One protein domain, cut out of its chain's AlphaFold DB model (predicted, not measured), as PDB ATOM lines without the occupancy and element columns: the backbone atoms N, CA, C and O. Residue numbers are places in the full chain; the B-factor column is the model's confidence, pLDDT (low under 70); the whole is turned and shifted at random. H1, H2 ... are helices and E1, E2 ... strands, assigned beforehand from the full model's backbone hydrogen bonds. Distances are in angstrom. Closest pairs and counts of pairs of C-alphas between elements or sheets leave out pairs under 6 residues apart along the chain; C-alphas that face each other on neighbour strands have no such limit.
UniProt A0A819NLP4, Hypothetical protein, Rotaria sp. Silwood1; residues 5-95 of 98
ATOM      1  N   PHE A   5     161.319 183.479 119.691       68.38
ATOM      2  CA  PHE A   5     160.415 182.344 119.582       68.38
ATOM      3  C   PHE A   5     160.014 182.080 118.130       68.38
ATOM      4  O   PHE A   5     159.643 183.014 117.420       68.38
ATOM      5  N   ASP A   6     160.036 180.810 117.719       72.12
ATOM      6  CA  ASP A   6     159.610 180.357 116.388       72.12
ATOM      7  C   ASP A   6     158.493 179.303 116.489       72.12
ATOM      8  O   ASP A   6     158.491 178.470 117.404       72.12
ATOM      9  N   VAL A   7     157.557 179.326 115.529       67.06
ATOM     10  CA  VAL A   7     156.483 178.327 115.370       67.06
ATOM     11  C   VAL A   7     156.848 177.377 114.233       67.06
ATOM     12  O   VAL A   7     157.130 177.817 113.117       67.06
ATOM     13  N   LEU A   8     156.821 176.069 114.496       71.00
ATOM     14  CA  LEU A   8     157.065 175.059 113.467       71.00
ATOM     15  C   LEU A   8     155.781 174.777 112.662       71.00
ATOM     16  O   LEU A   8     154.768 174.416 113.258       71.00
ATOM     17  N   PRO A   9     155.799 174.884 111.320       65.38
ATOM     18  CA  PRO A   9     154.595 174.749 110.494       65.38
ATOM     19  C   PRO A   9     154.122 173.301 110.261       65.38
ATOM     20  O   PRO A   9     153.099 173.106 109.614       65.38
ATOM     21  N   SER A  10     154.854 172.281 110.724       64.50
ATOM     22  CA  SER A  10     154.697 170.890 110.265       64.50
ATOM     23  C   SER A  10     154.376 169.872 111.364       64.50
ATOM     24  O   SER A  10     154.725 168.699 111.230       64.50
ATOM     25  N   THR A  11     153.760 170.294 112.466       66.44
ATOM     26  CA  THR A  11     153.358 169.391 113.551       66.44
ATOM     27  C   THR A  11     151.862 169.514 113.817       66.44
ATOM     28  O   THR A  11     151.351 170.619 113.963       66.44
ATOM     29  N   ASP A  12     151.164 168.383 113.972       78.25
ATOM     30  CA  ASP A  12     149.753 168.343 114.413       78.25
ATOM     31  C   ASP A  12     149.561 168.871 115.853       78.25
ATOM     32  O   ASP A  12     148.451 168.943 116.377       78.25
ATOM     33  N   ILE A  13     150.665 169.228 116.515       82.56
ATOM     34  CA  ILE A  13     150.741 169.735 117.879       82.56
ATOM     35  C   ILE A  13     151.422 171.110 117.824       82.56
ATOM     36  O   ILE A  13     152.480 171.216 117.201       82.56
ATOM     37  N   PRO A  14     150.883 172.153 118.476       84.81
ATOM     38  CA  PRO A  14     151.551 173.447 118.568       84.81
ATOM     39  C   PRO A  14     152.897 173.323 119.292       84.81
ATOM     40  O   PRO A  14     152.953 172.865 120.434       84.81
ATOM     41  N   VAL A  15     153.980 173.744 118.635       87.88
ATOM     42  CA  VAL A  15     155.334 173.750 119.208       87.88
ATOM     43  C   VAL A  15     155.883 175.170 119.211       87.88
ATOM     44  O   VAL A  15     155.849 175.858 118.191       87.88
ATOM     45  N   LEU A  16     156.427 175.566 120.359       88.31
ATOM     46  CA  LEU A  16     157.156 176.812 120.548       88.31
ATOM     47  C   LEU A  16     158.636 176.492 120.779       88.31
ATOM     48  O   LEU A  16     158.964 175.728 121.688       88.31
ATOM     49  N   ILE A  17     159.526 177.078 119.982       91.00
ATOM     50  CA  ILE A  17     160.980 176.964 120.177       91.00
ATOM     51  C   ILE A  17     161.491 178.264 120.771       91.00
ATOM     52  O   ILE A  17     161.257 179.310 120.182       91.00
ATOM     53  N   GLY A  18     162.206 178.198 121.895       89.75
ATOM     54  CA  GLY A  18     162.852 179.352 122.521       89.75
ATOM     55  C   GLY A  18     164.375 179.277 122.445       89.75
ATOM     56  O   GLY A  18     164.964 178.223 122.689       89.75
ATOM     57  N   TRP A  19     165.018 180.409 122.158       91.19
ATOM     58  CA  TRP A  19     166.478 180.520 122.122       91.19
ATOM     59  C   TRP A  19     167.032 181.181 123.383       91.19
ATOM     60  O   TRP A  19     166.596 182.262 123.779       91.19
ATOM     61  N   LEU A  20     168.041 180.547 123.985       91.38
ATOM     62  CA  LEU A  20     168.780 181.072 125.130       91.38
ATOM     63  C   LEU A  20     170.231 181.319 124.743       91.38
ATOM     64  O   LEU A  20     170.860 180.508 124.067       91.38
ATOM     65  N   VAL A  21     170.766 182.449 125.193       90.88
ATOM     66  CA  VAL A  21     172.115 182.902 124.846       90.88
ATOM     67  C   VAL A  21     172.887 183.352 126.084       90.88
ATOM     68  O   VAL A  21     172.310 183.705 127.115       90.88
ATOM     69  N   GLY A  22     174.214 183.371 125.968       91.94
ATOM     70  CA  GLY A  22     175.102 183.837 127.033       91.94
ATOM     71  C   GLY A  22     175.078 182.936 128.278       91.94
ATOM     72  O   GLY A  22     174.807 181.741 128.166       91.94
ATOM     73  N   PRO A  23     175.358 183.486 129.475       94.38
ATOM     74  CA  PRO A  23     175.449 182.698 130.711       94.38
ATOM     75  C   PRO A  23     174.170 181.926 131.061       94.38
ATOM     76  O   PRO A  23     174.243 180.834 131.621       94.38
ATOM     77  N   ALA A  24     173.002 182.460 130.688       91.81
ATOM     78  CA  ALA A  24     171.716 181.806 130.918       91.81
ATOM     79  C   ALA A  24     171.600 180.464 130.174       91.81
ATOM     80  O   ALA A  24     171.003 179.532 130.706       91.81
ATOM     81  N   ALA A  25     172.214 180.346 128.990       94.06
ATOM     82  CA  ALA A  25     172.203 179.115 128.203       94.06
ATOM     83  C   ALA A  25     172.921 177.963 128.921       94.06
ATOM     84  O   ALA A  25     172.489 176.828 128.809       94.06
ATOM     85  N   VAL A  26     173.971 178.260 129.695       95.62
ATOM     86  CA  VAL A  26     174.693 177.261 130.499       95.62
ATOM     87  C   VAL A  26     173.971 176.989 131.816       95.62
ATOM     88  O   VAL A  26     173.838 175.843 132.232       95.62
ATOM     89  N   MET A  27     173.477 178.039 132.479       95.56
ATOM     90  CA  MET A  27     172.776 177.913 133.760       95.56
ATOM     91  C   MET A  27     171.560 176.991 133.650       95.56
ATOM     92  O   MET A  27     171.362 176.135 134.513       95.56
ATOM     93  N   ILE A  28     170.767 177.156 132.588       95.31
ATOM     94  CA  ILE A  28     169.520 176.416 132.419       95.31
ATOM     95  C   ILE A  28     169.745 174.917 132.215       95.31
ATOM     96  O   ILE A  28     168.849 174.125 132.496       95.31
ATOM     97  N   GLU A  29     170.938 174.507 131.763       96.38
ATOM     98  CA  GLU A  29     171.250 173.092 131.565       96.38
ATOM     99  C   GLU A  29     171.153 172.298 132.872       96.38
ATOM    100  O   GLU A  29     170.793 171.129 132.831       96.38
ATOM    101  N   ASN A  30     171.350 172.946 134.024       96.44
ATOM    102  CA  ASN A  30     171.270 172.317 135.345       96.44
ATOM    103  C   ASN A  30     169.853 172.293 135.947       96.44
ATOM    104  O   ASN A  30     169.673 171.804 137.061       96.44
ATOM    105  N   LEU A  31     168.856 172.853 135.257       96.75
ATOM    106  CA  LEU A  31     167.462 172.855 135.699       96.75
ATOM    107  C   LEU A  31     166.685 171.713 135.036       96.75
ATOM    108  O   LEU A  31     166.973 171.329 133.901       96.75
ATOM    109  N   SER A  32     165.666 171.198 135.728       96.88
ATOM    110  CA  SER A  32     164.760 170.199 135.155       96.88
ATOM    111  C   SER A  32     163.882 170.805 134.060       96.88
ATOM    112  O   SER A  32     163.519 171.980 134.114       96.88
ATOM    113  N   GLU A  33     163.486 169.995 133.080       96.75
ATOM    114  CA  GLU A  33     162.608 170.439 131.988       96.75
ATOM    115  C   GLU A  33     161.262 170.973 132.500       96.75
ATOM    116  O   GLU A  33     160.719 171.909 131.921       96.75
ATOM    117  N   GLN A  34     160.752 170.438 133.615       95.50
ATOM    118  CA  GLN A  34     159.522 170.916 134.249       95.50
ATOM    119  C   GLN A  34     159.680 172.353 134.756       95.50
ATOM    120  O   GLN A  34     158.844 173.198 134.448       95.50
ATOM    121  N   LEU A  35     160.765 172.643 135.483       95.75
ATOM    122  CA  LEU A  35     161.017 173.983 136.014       95.75
ATOM    123  C   LEU A  35     161.298 174.983 134.888       95.75
ATOM    124  O   LEU A  35     160.811 176.109 134.913       95.75
ATOM    125  N   VAL A  36     162.050 174.561 133.870       95.06
ATOM    126  CA  VAL A  36     162.282 175.363 132.661       95.06
ATOM    127  C   VAL A  36     160.961 175.685 131.967       95.06
ATOM    128  O   VAL A  36     160.719 176.836 131.618       95.06
ATOM    129  N   GLY A  37     160.090 174.687 131.826       94.06
ATOM    130  CA  GLY A  37     158.744 174.837 131.290       94.06
ATOM    131  C   GLY A  37     157.909 175.862 132.035       94.06
ATOM    132  O   GLY A  37     157.339 176.744 131.399       94.06
ATOM    133  N   GLN A  38     157.881 175.769 133.365       93.94
ATOM    134  CA  GLN A  38     157.173 176.713 134.229       93.94
ATOM    135  C   GLN A  38     157.686 178.136 134.021       93.94
ATOM    136  O   GLN A  38     156.911 179.007 133.651       93.94
ATOM    137  N   ILE A  39     158.999 178.362 134.130       93.19
ATOM    138  CA  ILE A  39     159.590 179.699 133.966       93.19
ATOM    139  C   ILE A  39     159.283 180.273 132.575       93.19
ATOM    140  O   ILE A  39     158.875 181.428 132.450       93.19
ATOM    141  N   CYS A  40     159.465 179.484 131.512       92.12
ATOM    142  CA  CYS A  40     159.172 179.932 130.152       92.12
ATOM    143  C   CYS A  40     157.680 180.232 129.948       92.12
ATOM    144  O   CYS A  40     157.349 181.219 129.292       92.12
ATOM    145  N   HIS A  41     156.793 179.409 130.510       92.25
ATOM    146  CA  HIS A  41     155.344 179.598 130.439       92.25
ATOM    147  C   HIS A  41     154.903 180.854 131.193       92.25
ATOM    148  O   HIS A  41     154.173 181.669 130.633       92.25
ATOM    149  N   GLU A  42     155.429 181.085 132.396       92.69
ATOM    150  CA  GLU A  42     155.155 182.284 133.191       92.69
ATOM    151  C   GLU A  42     155.557 183.565 132.451       92.69
ATOM    152  O   GLU A  42     154.765 184.508 132.370       92.69
ATOM    153  N   VAL A  43     156.763 183.589 131.868       91.62
ATOM    154  CA  VAL A  43     157.254 184.725 131.071       91.62
ATOM    155  C   VAL A  43     156.370 184.951 129.848       91.62
ATOM    156  O   VAL A  43     155.987 186.086 129.571       91.62
ATOM    157  N   LEU A  44     156.015 183.887 129.127       90.44
ATOM    158  CA  LEU A  44     155.180 183.984 127.933       90.44
ATOM    159  C   LEU A  44     153.775 184.507 128.266       90.44
ATOM    160  O   LEU A  44     153.303 185.438 127.614       90.44
ATOM    161  N   CYS A  45     153.129 183.965 129.301       92.19
ATOM    162  CA  CYS A  45     151.827 184.433 129.779       92.19
ATOM    163  C   CYS A  45     151.869 185.906 130.187       92.19
ATOM    164  O   CYS A  45     150.980 186.668 129.806       92.19
ATOM    165  N   HIS A  46     152.924 186.325 130.892       91.81
ATOM    166  CA  HIS A  46     153.126 187.721 131.266       91.81
ATOM    167  C   HIS A  46     153.269 188.629 130.035       91.81
ATOM    168  O   HIS A  46     152.590 189.649 129.942       91.81
ATOM    169  N   CYS A  47     154.093 188.241 129.059       90.19
ATOM    170  CA  CYS A  47     154.290 189.010 127.828       90.19
ATOM    171  C   CYS A  47     153.020 189.119 126.973       90.19
ATOM    172  O   CYS A  47     152.811 190.139 126.322       90.19
ATOM    173  N   MET A  48     152.179 188.083 126.964       90.19
ATOM    174  CA  MET A  48     150.928 188.056 126.198       90.19
ATOM    175  C   MET A  48     149.724 188.589 126.985       90.19
ATOM    176  O   MET A  48     148.633 188.674 126.425       90.19
ATOM    177  N   ASN A  49     149.909 188.953 128.258       91.88
ATOM    178  CA  ASN A  49     148.847 189.378 129.168       91.88
ATOM    179  C   ASN A  49     147.692 188.359 129.262       91.88
ATOM    180  O   ASN A  49     146.516 188.714 129.160       91.88
ATOM    181  N   ILE A  50     148.036 187.079 129.433       90.62
ATOM    182  CA  ILE A  50     147.077 185.982 129.619       90.62
ATOM    183  C   ILE A  50     147.285 185.273 130.960       90.62
ATOM    184  O   ILE A  50     148.363 185.323 131.551       90.62
ATOM    185  N   ALA A  51     146.244 184.586 131.426       90.75
ATOM    186  CA  ALA A  51     146.245 183.877 132.699       90.75
ATOM    187  C   ALA A  51     147.120 182.603 132.650       90.75
ATOM    188  O   ALA A  51     147.053 181.838 131.681       90.75
ATOM    189  N   GLN A  52     147.928 182.368 133.689       84.75
ATOM    190  CA  GLN A  52     148.886 181.248 133.776       84.75
ATOM    191  C   GLN A  52     148.213 179.874 133.897       84.75
ATOM    192  O   GLN A  52     148.817 178.839 133.633       84.75
ATOM    193  N   GLU A  53     146.939 179.819 134.262       82.69
ATOM    194  CA  GLU A  53     146.188 178.565 134.332       82.69
ATOM    195  C   GLU A  53     145.844 178.031 132.932       82.69
ATOM    196  O   GLU A  53     145.394 176.894 132.785       82.69
ATOM    197  N   THR A  54     146.076 178.834 131.890       76.81
ATOM    198  CA  THR A  54     145.700 178.518 130.513       76.81
ATOM    199  C   THR A  54     146.922 178.054 129.709       76.81
ATOM    200  O   THR A  54     147.987 178.666 129.763       76.81
ATOM    201  N   TYR A  55     146.765 176.986 128.917       81.88
ATOM    202  CA  TYR A  55     147.755 176.508 127.932       81.88
ATOM    203  C   TYR A  55     149.112 176.045 128.498       81.88
ATOM    204  O   TYR A  55     150.165 176.371 127.949       81.88
ATOM    205  N   GLN A  56     149.099 175.259 129.577       87.62
ATOM    206  CA  GLN A  56     150.312 174.629 130.107       87.62
ATOM    207  C   GLN A  56     150.991 173.730 129.049       87.62
ATOM    208  O   GLN A  56     150.299 172.991 128.337       87.62
ATOM    209  N   PRO A  57     152.333 173.755 128.931       90.06
ATOM    210  CA  PRO A  57     153.038 172.920 127.971       90.06
ATOM    211  C   PRO A  57     152.894 171.437 128.334       90.06
ATOM    212  O   PRO A  57     153.220 171.010 129.438       90.06
ATOM    213  N   VAL A  58     152.452 170.626 127.370       91.31
ATOM    214  CA  VAL A  58     152.304 169.167 127.541       91.31
ATOM    215  C   VAL A  58     153.667 168.473 127.640       91.31
ATOM    216  O   VAL A  58     153.805 167.417 128.257       91.31
ATOM    217  N   ARG A  59     154.687 169.054 127.001       92.31
ATOM    218  CA  ARG A  59     156.060 168.554 126.999       92.31
ATOM    219  C   ARG A  59     157.028 169.710 126.821       92.31
ATOM    220  O   ARG A  59     156.762 170.625 126.047       92.31
ATOM    221  N   VAL A  60     158.165 169.617 127.498       94.88
ATOM    222  CA  VAL A  60     159.290 170.538 127.353       94.88
ATOM    223  C   VAL A  60     160.523 169.713 127.053       94.88
ATOM    224  O   VAL A  60     160.706 168.660 127.651       94.88
ATOM    225  N   LEU A  61     161.321 170.178 126.098       94.81
ATOM    226  CA  LEU A  61     162.618 169.606 125.769       94.81
ATOM    227  C   LEU A  61     163.660 170.712 125.866       94.81
ATOM    228  O   LEU A  61     163.446 171.809 125.343       94.81
ATOM    229  N   LYS A  62     164.787 170.421 126.512       95.06
ATOM    230  CA  LYS A  62     165.917 171.350 126.625       95.06
ATOM    231  C   LYS A  62     167.176 170.725 126.041       95.06
ATOM    232  O   LYS A  62     167.537 169.601 126.368       95.06
ATOM    233  N   SER A  63     167.890 171.480 125.212       95.31
ATOM    234  CA  SER A  63     169.225 171.080 124.771       95.31
ATOM    235  C   SER A  63     170.265 171.291 125.873       95.31
ATOM    236  O   SER A  63     170.242 172.327 126.535       95.31
ATOM    237  N   GLU A  64     171.216 170.368 125.997       96.38
ATOM    238  CA  GLU A  64     172.319 170.437 126.969       96.38
ATOM    239  C   GLU A  64     173.679 170.362 126.266       96.38
ATOM    240  O   GLU A  64     174.454 169.419 126.434       96.38
ATOM    241  N   TRP A  65     173.947 171.318 125.374       96.62
ATOM    242  CA  TRP A  65     175.154 171.284 124.547       96.62
ATOM    243  C   TRP A  65     176.430 171.453 125.376       96.62
ATOM    244  O   TRP A  65     177.449 170.851 125.032       96.62
ATOM    245  N   HIS A  66     176.394 172.254 126.446       96.56
ATOM    246  CA  HIS A  66     177.550 172.509 127.304       96.56
ATOM    247  C   HIS A  66     177.915 171.288 128.156       96.56
ATOM    248  O   HIS A  66     179.074 170.870 128.154       96.56
ATOM    249  N   ASN A  67     176.934 170.685 128.829       96.31
ATOM    250  CA  ASN A  67     177.111 169.520 129.695       96.31
ATOM    251  C   ASN A  67     177.294 168.209 128.910       96.31
ATOM    252  O   ASN A  67     177.782 167.217 129.459       96.31
ATOM    253  N   ASN A  68     176.961 168.173 127.615       96.56
ATOM    254  CA  ASN A  68     177.198 166.996 126.786       96.56
ATOM    255  C   ASN A  68     178.703 166.732 126.603       96.56
ATOM    256  O   ASN A  68     179.404 167.452 125.892       96.56
ATOM    257  N   LYS A  69     179.185 165.625 127.179       96.62
ATOM    258  CA  LYS A  69     180.606 165.235 127.183       96.62
ATOM    259  C   LYS A  69     181.252 165.082 125.801       96.62
ATOM    260  O   LYS A  69     182.472 165.189 125.699       96.62
ATOM    261  N   TYR A  70     180.465 164.830 124.757       95.94
ATOM    262  CA  TYR A  70     180.967 164.665 123.390       95.94
ATOM    263  C   TYR A  70     180.989 165.977 122.599       95.94
ATOM    264  O   TYR A  70     181.676 166.056 121.586       95.94
ATOM    265  N   ILE A  71     180.249 166.994 123.051       95.31
ATOM    266  CA  ILE A  71     179.989 168.226 122.291       95.31
ATOM    267  C   ILE A  71     180.612 169.438 122.991       95.31
ATOM    268  O   ILE A  71     181.351 170.194 122.367       95.31
ATOM    269  N   ARG A  72     180.429 169.548 124.315       94.25
ATOM    270  CA  ARG A  72     181.113 170.492 125.221       94.25
ATOM    271  C   ARG A  72     180.897 171.975 124.886       94.25
ATOM    272  O   ARG A  72     181.729 172.819 125.221       94.25
ATOM    273  N   GLY A  73     179.789 172.302 124.233       94.25
ATOM    274  CA  GLY A  73     179.443 173.644 123.770       94.25
ATOM    275  C   GLY A  73     178.746 173.619 122.412       94.25
ATOM    276  O   GLY A  73     178.731 172.602 121.732       94.25
ATOM    277  N   SER A  74     178.150 174.739 122.007       93.62
ATOM    278  CA  SER A  74     177.382 174.817 120.759       93.62
ATOM    279  C   SER A  74     178.279 174.854 119.517       93.62
ATOM    280  O   SER A  74     178.206 173.989 118.651       93.62
ATOM    281  N   TYR A  75     179.123 175.876 119.418       92.56
ATOM    282  CA  TYR A  75     180.043 176.098 118.309       92.56
ATOM    283  C   TYR A  75     181.167 177.049 118.732       92.56
ATOM    284  O   TYR A  75     181.070 177.773 119.724       92.56
ATOM    285  N   SER A  76     182.261 177.055 117.973       90.94
ATOM    286  CA  SER A  76     183.393 177.952 118.220       90.94
ATOM    287  C   SER A  76     183.038 179.418 117.957       90.94
ATOM    288  O   SER A  76     182.355 179.717 116.976       90.94
ATOM    289  N   TYR A  77     183.601 180.335 118.745       90.75
ATOM    290  CA  TYR A  77     183.541 181.779 118.502       90.75
ATOM    291  C   TYR A  77     184.943 182.403 118.567       90.75
ATOM    292  O   TYR A  77     185.845 181.864 119.209       90.75
ATOM    293  N   ALA A  78     185.137 183.542 117.898       92.88
ATOM    294  CA  ALA A  78     186.383 184.299 117.987       92.88
ATOM    295  C   ALA A  78     186.413 185.068 119.314       92.88
ATOM    296  O   ALA A  78     185.677 186.036 119.500       92.88
ATOM    297  N   SER A  79     187.243 184.615 120.250       92.19
ATOM    298  CA  SER A  79     187.417 185.290 121.536       92.19
ATOM    299  C   SER A  79     188.347 186.500 121.405       92.19
ATOM    300  O   SER A  79     189.071 186.631 120.424       92.19
ATOM    301  N   ILE A  80     188.413 187.346 122.437       93.06
ATOM    302  CA  ILE A  80     189.373 188.468 122.505       93.06
ATOM    303  C   ILE A  80     190.831 187.982 122.400       93.06
ATOM    304  O   ILE A  80     191.701 188.708 121.930       93.06
ATOM    305  N   LYS A  81     191.102 186.742 122.824       94.75
ATOM    306  CA  LYS A  81     192.427 186.116 122.734       94.75
ATOM    307  C   LYS A  81     192.685 185.458 121.379       94.75
ATOM    308  O   LYS A  81     193.806 185.027 121.124       94.75
ATOM    309  N   SER A  82     191.659 185.339 120.541       93.75
ATOM    310  CA  SER A  82     191.771 184.700 119.239       93.75
ATOM    311  C   SER A  82     192.397 185.645 118.220       93.75
ATOM    312  O   SER A  82     192.216 186.860 118.270       93.75
ATOM    313  N   ASN A  83     193.110 185.082 117.253       93.88
ATOM    314  CA  ASN A  83     193.689 185.822 116.139       93.88
ATOM    315  C   ASN A  83     193.311 185.184 114.789       93.88
ATOM    316  O   ASN A  83     192.788 184.073 114.700       93.88
ATOM    317  N   LYS A  84     193.593 185.900 113.696       90.81
ATOM    318  CA  LYS A  84     193.222 185.484 112.331       90.81
ATOM    319  C   LYS A  84     193.888 184.185 111.842       90.81
ATOM    320  O   LYS A  84     193.473 183.650 110.813       90.81
ATOM    321  N   TYR A  85     194.914 183.689 112.530       93.69
ATOM    322  CA  TYR A  85     195.647 182.473 112.176       93.69
ATOM    323  C   TYR A  85     195.117 181.219 112.882       93.69
ATOM    324  O   TYR A  85     195.343 180.127 112.361       93.69
ATOM    325  N   ASP A  86     194.351 181.347 113.970       92.75
ATOM    326  CA  ASP A  86     193.866 180.208 114.772       92.75
ATOM    327  C   ASP A  86     193.102 179.185 113.922       92.75
ATOM    328  O   ASP A  86     193.338 177.981 113.995       92.75
ATOM    329  N   ARG A  87     192.240 179.661 113.014       88.50
ATOM    330  CA  ARG A  87     191.492 178.788 112.093       88.50
ATOM    331  C   ARG A  87     192.397 177.994 111.150       88.50
ATOM    332  O   ARG A  87     192.053 176.877 110.772       88.50
ATOM    333  N   ARG A  88     193.530 178.570 110.731       90.00
ATOM    334  CA  ARG A  88     194.495 177.893 109.849       90.00
ATOM    335  C   ARG A  88     195.279 176.837 110.619       90.00
ATOM    336  O   ARG A  88     195.467 175.751 110.089       90.00
ATOM    337  N   GLN A  89     195.676 177.144 111.853       90.69
ATOM    338  CA  GLN A  89     196.360 176.195 112.733       90.69
ATOM    339  C   GLN A  89     195.475 174.985 113.039       90.69
ATOM    340  O   GLN A  89     195.915 173.858 112.843       90.69
ATOM    341  N   LEU A  90     194.206 175.218 113.395       89.50
ATOM    342  CA  LEU A  90     193.228 174.145 113.592       89.50
ATOM    343  C   LEU A  90     193.074 173.281 112.338       89.50
ATOM    344  O   LEU A  90     193.043 172.064 112.432       89.50
ATOM    345  N   ARG A  91     193.006 173.880 111.142       87.75
ATOM    346  CA  ARG A  91     192.915 173.100 109.897       87.75
ATOM    347  C   ARG A  91     194.164 172.248 109.655       87.75
ATOM    348  O   ARG A  91     194.031 171.119 109.202       87.75
ATOM    349  N   ALA A  92     195.348 172.790 109.928       88.38
ATOM    350  CA  ALA A  92     196.608 172.082 109.726       88.38
ATOM    351  C   ALA A  92     196.759 170.885 110.677       88.38
ATOM    352  O   ALA A  92     197.229 169.845 110.242       88.38
ATOM    353  N   SER A  93     196.295 170.985 111.929       82.94
ATOM    354  CA  SER A  93     196.376 169.883 112.902       82.94
ATOM    355  C   SER A  93     195.489 168.674 112.584       82.94
ATOM    356  O   SER A  93     195.662 167.629 113.198       82.94
ATOM    357  N   TYR A  94     194.523 168.814 111.669       75.94
ATOM    358  CA  TYR A  94     193.659 167.717 111.211       75.94
ATOM    359  C   TYR A  94     194.025 167.198 109.817       75.94
ATOM    360  O   TYR A  94     193.355 166.296 109.315       75.94
ATOM    361  N   ALA A  95     195.035 167.774 109.159       75.25
ATOM    362  CA  ALA A  95     195.525 167.199 107.918       75.25
ATOM    363  C   ALA A  95     196.228 165.874 108.261       75.25
ATOM    364  O   ALA A  95     197.102 165.891 109.127       75.25
TER     365      ALA A  95
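What this domain is: This is residues 5 to 95 of the 98 residues of the protein "Hypothetical protein" of Rotaria sp. Silwood1 (UniProt A0A819NLP4). A loose open group of a small strand hairpin, E1 and E2, and two helices, H1 and H2, lies toward one end; the long stretch of residues 49 to 85 folds back from H2 and runs out to a short helix, H3, at the far end. The printed part has 91 residues, under half in named elements, ordered E1, E2, H1, H2, H3; the antiparallel sheet is E1 - E2, and the class is mostly helix. It is only just loose, close to extended, with a radius of gyration of the C-alphas of 18.4 A and spans of 56 by 28 by 24 A.

Where its parts are: E1, residues 5 to 7, begins at C-alpha 5 (160.415, 182.344, 119.582). E2 is residues 16 to 18. H1 is residues 23 to 30, 12.1 A; H2, residues 33 to 48, 21.9 A; H3, residues 86 to 93, 10.8 A, ending at C-alpha 93 (196.376, 169.883, 112.902).

How they stand to each other: In the hairpin E1 and E2, N 6 and O 17 are 3.1 A apart, within hydrogen-bond range. H1 and H2 are close but not clearly touching, the closest C-alphas, of Ile 28 and Val 36, being 7.3 A apart; they run opposite ways at a steep tilt of 45 degrees. E2 and H2 are only just apart, at 8.5 A. H3 touches no helix. Every O i to N i+4 pair is within hydrogen-bond range in H2 and H3, and 2 of 4 in H1.

The domain as a whole: The C-alphas of Ala 51 and Ala 95, the two farthest apart, are 57.6 A apart. The printed part has no cut. The link from H2 to H3 is long, 37 residues; residues 79 to 85 and 88 to 95, of which 88 to 93 belong to H3, stand free. The pLDDT is under 70 at residues 5, 7 and 9 to 11.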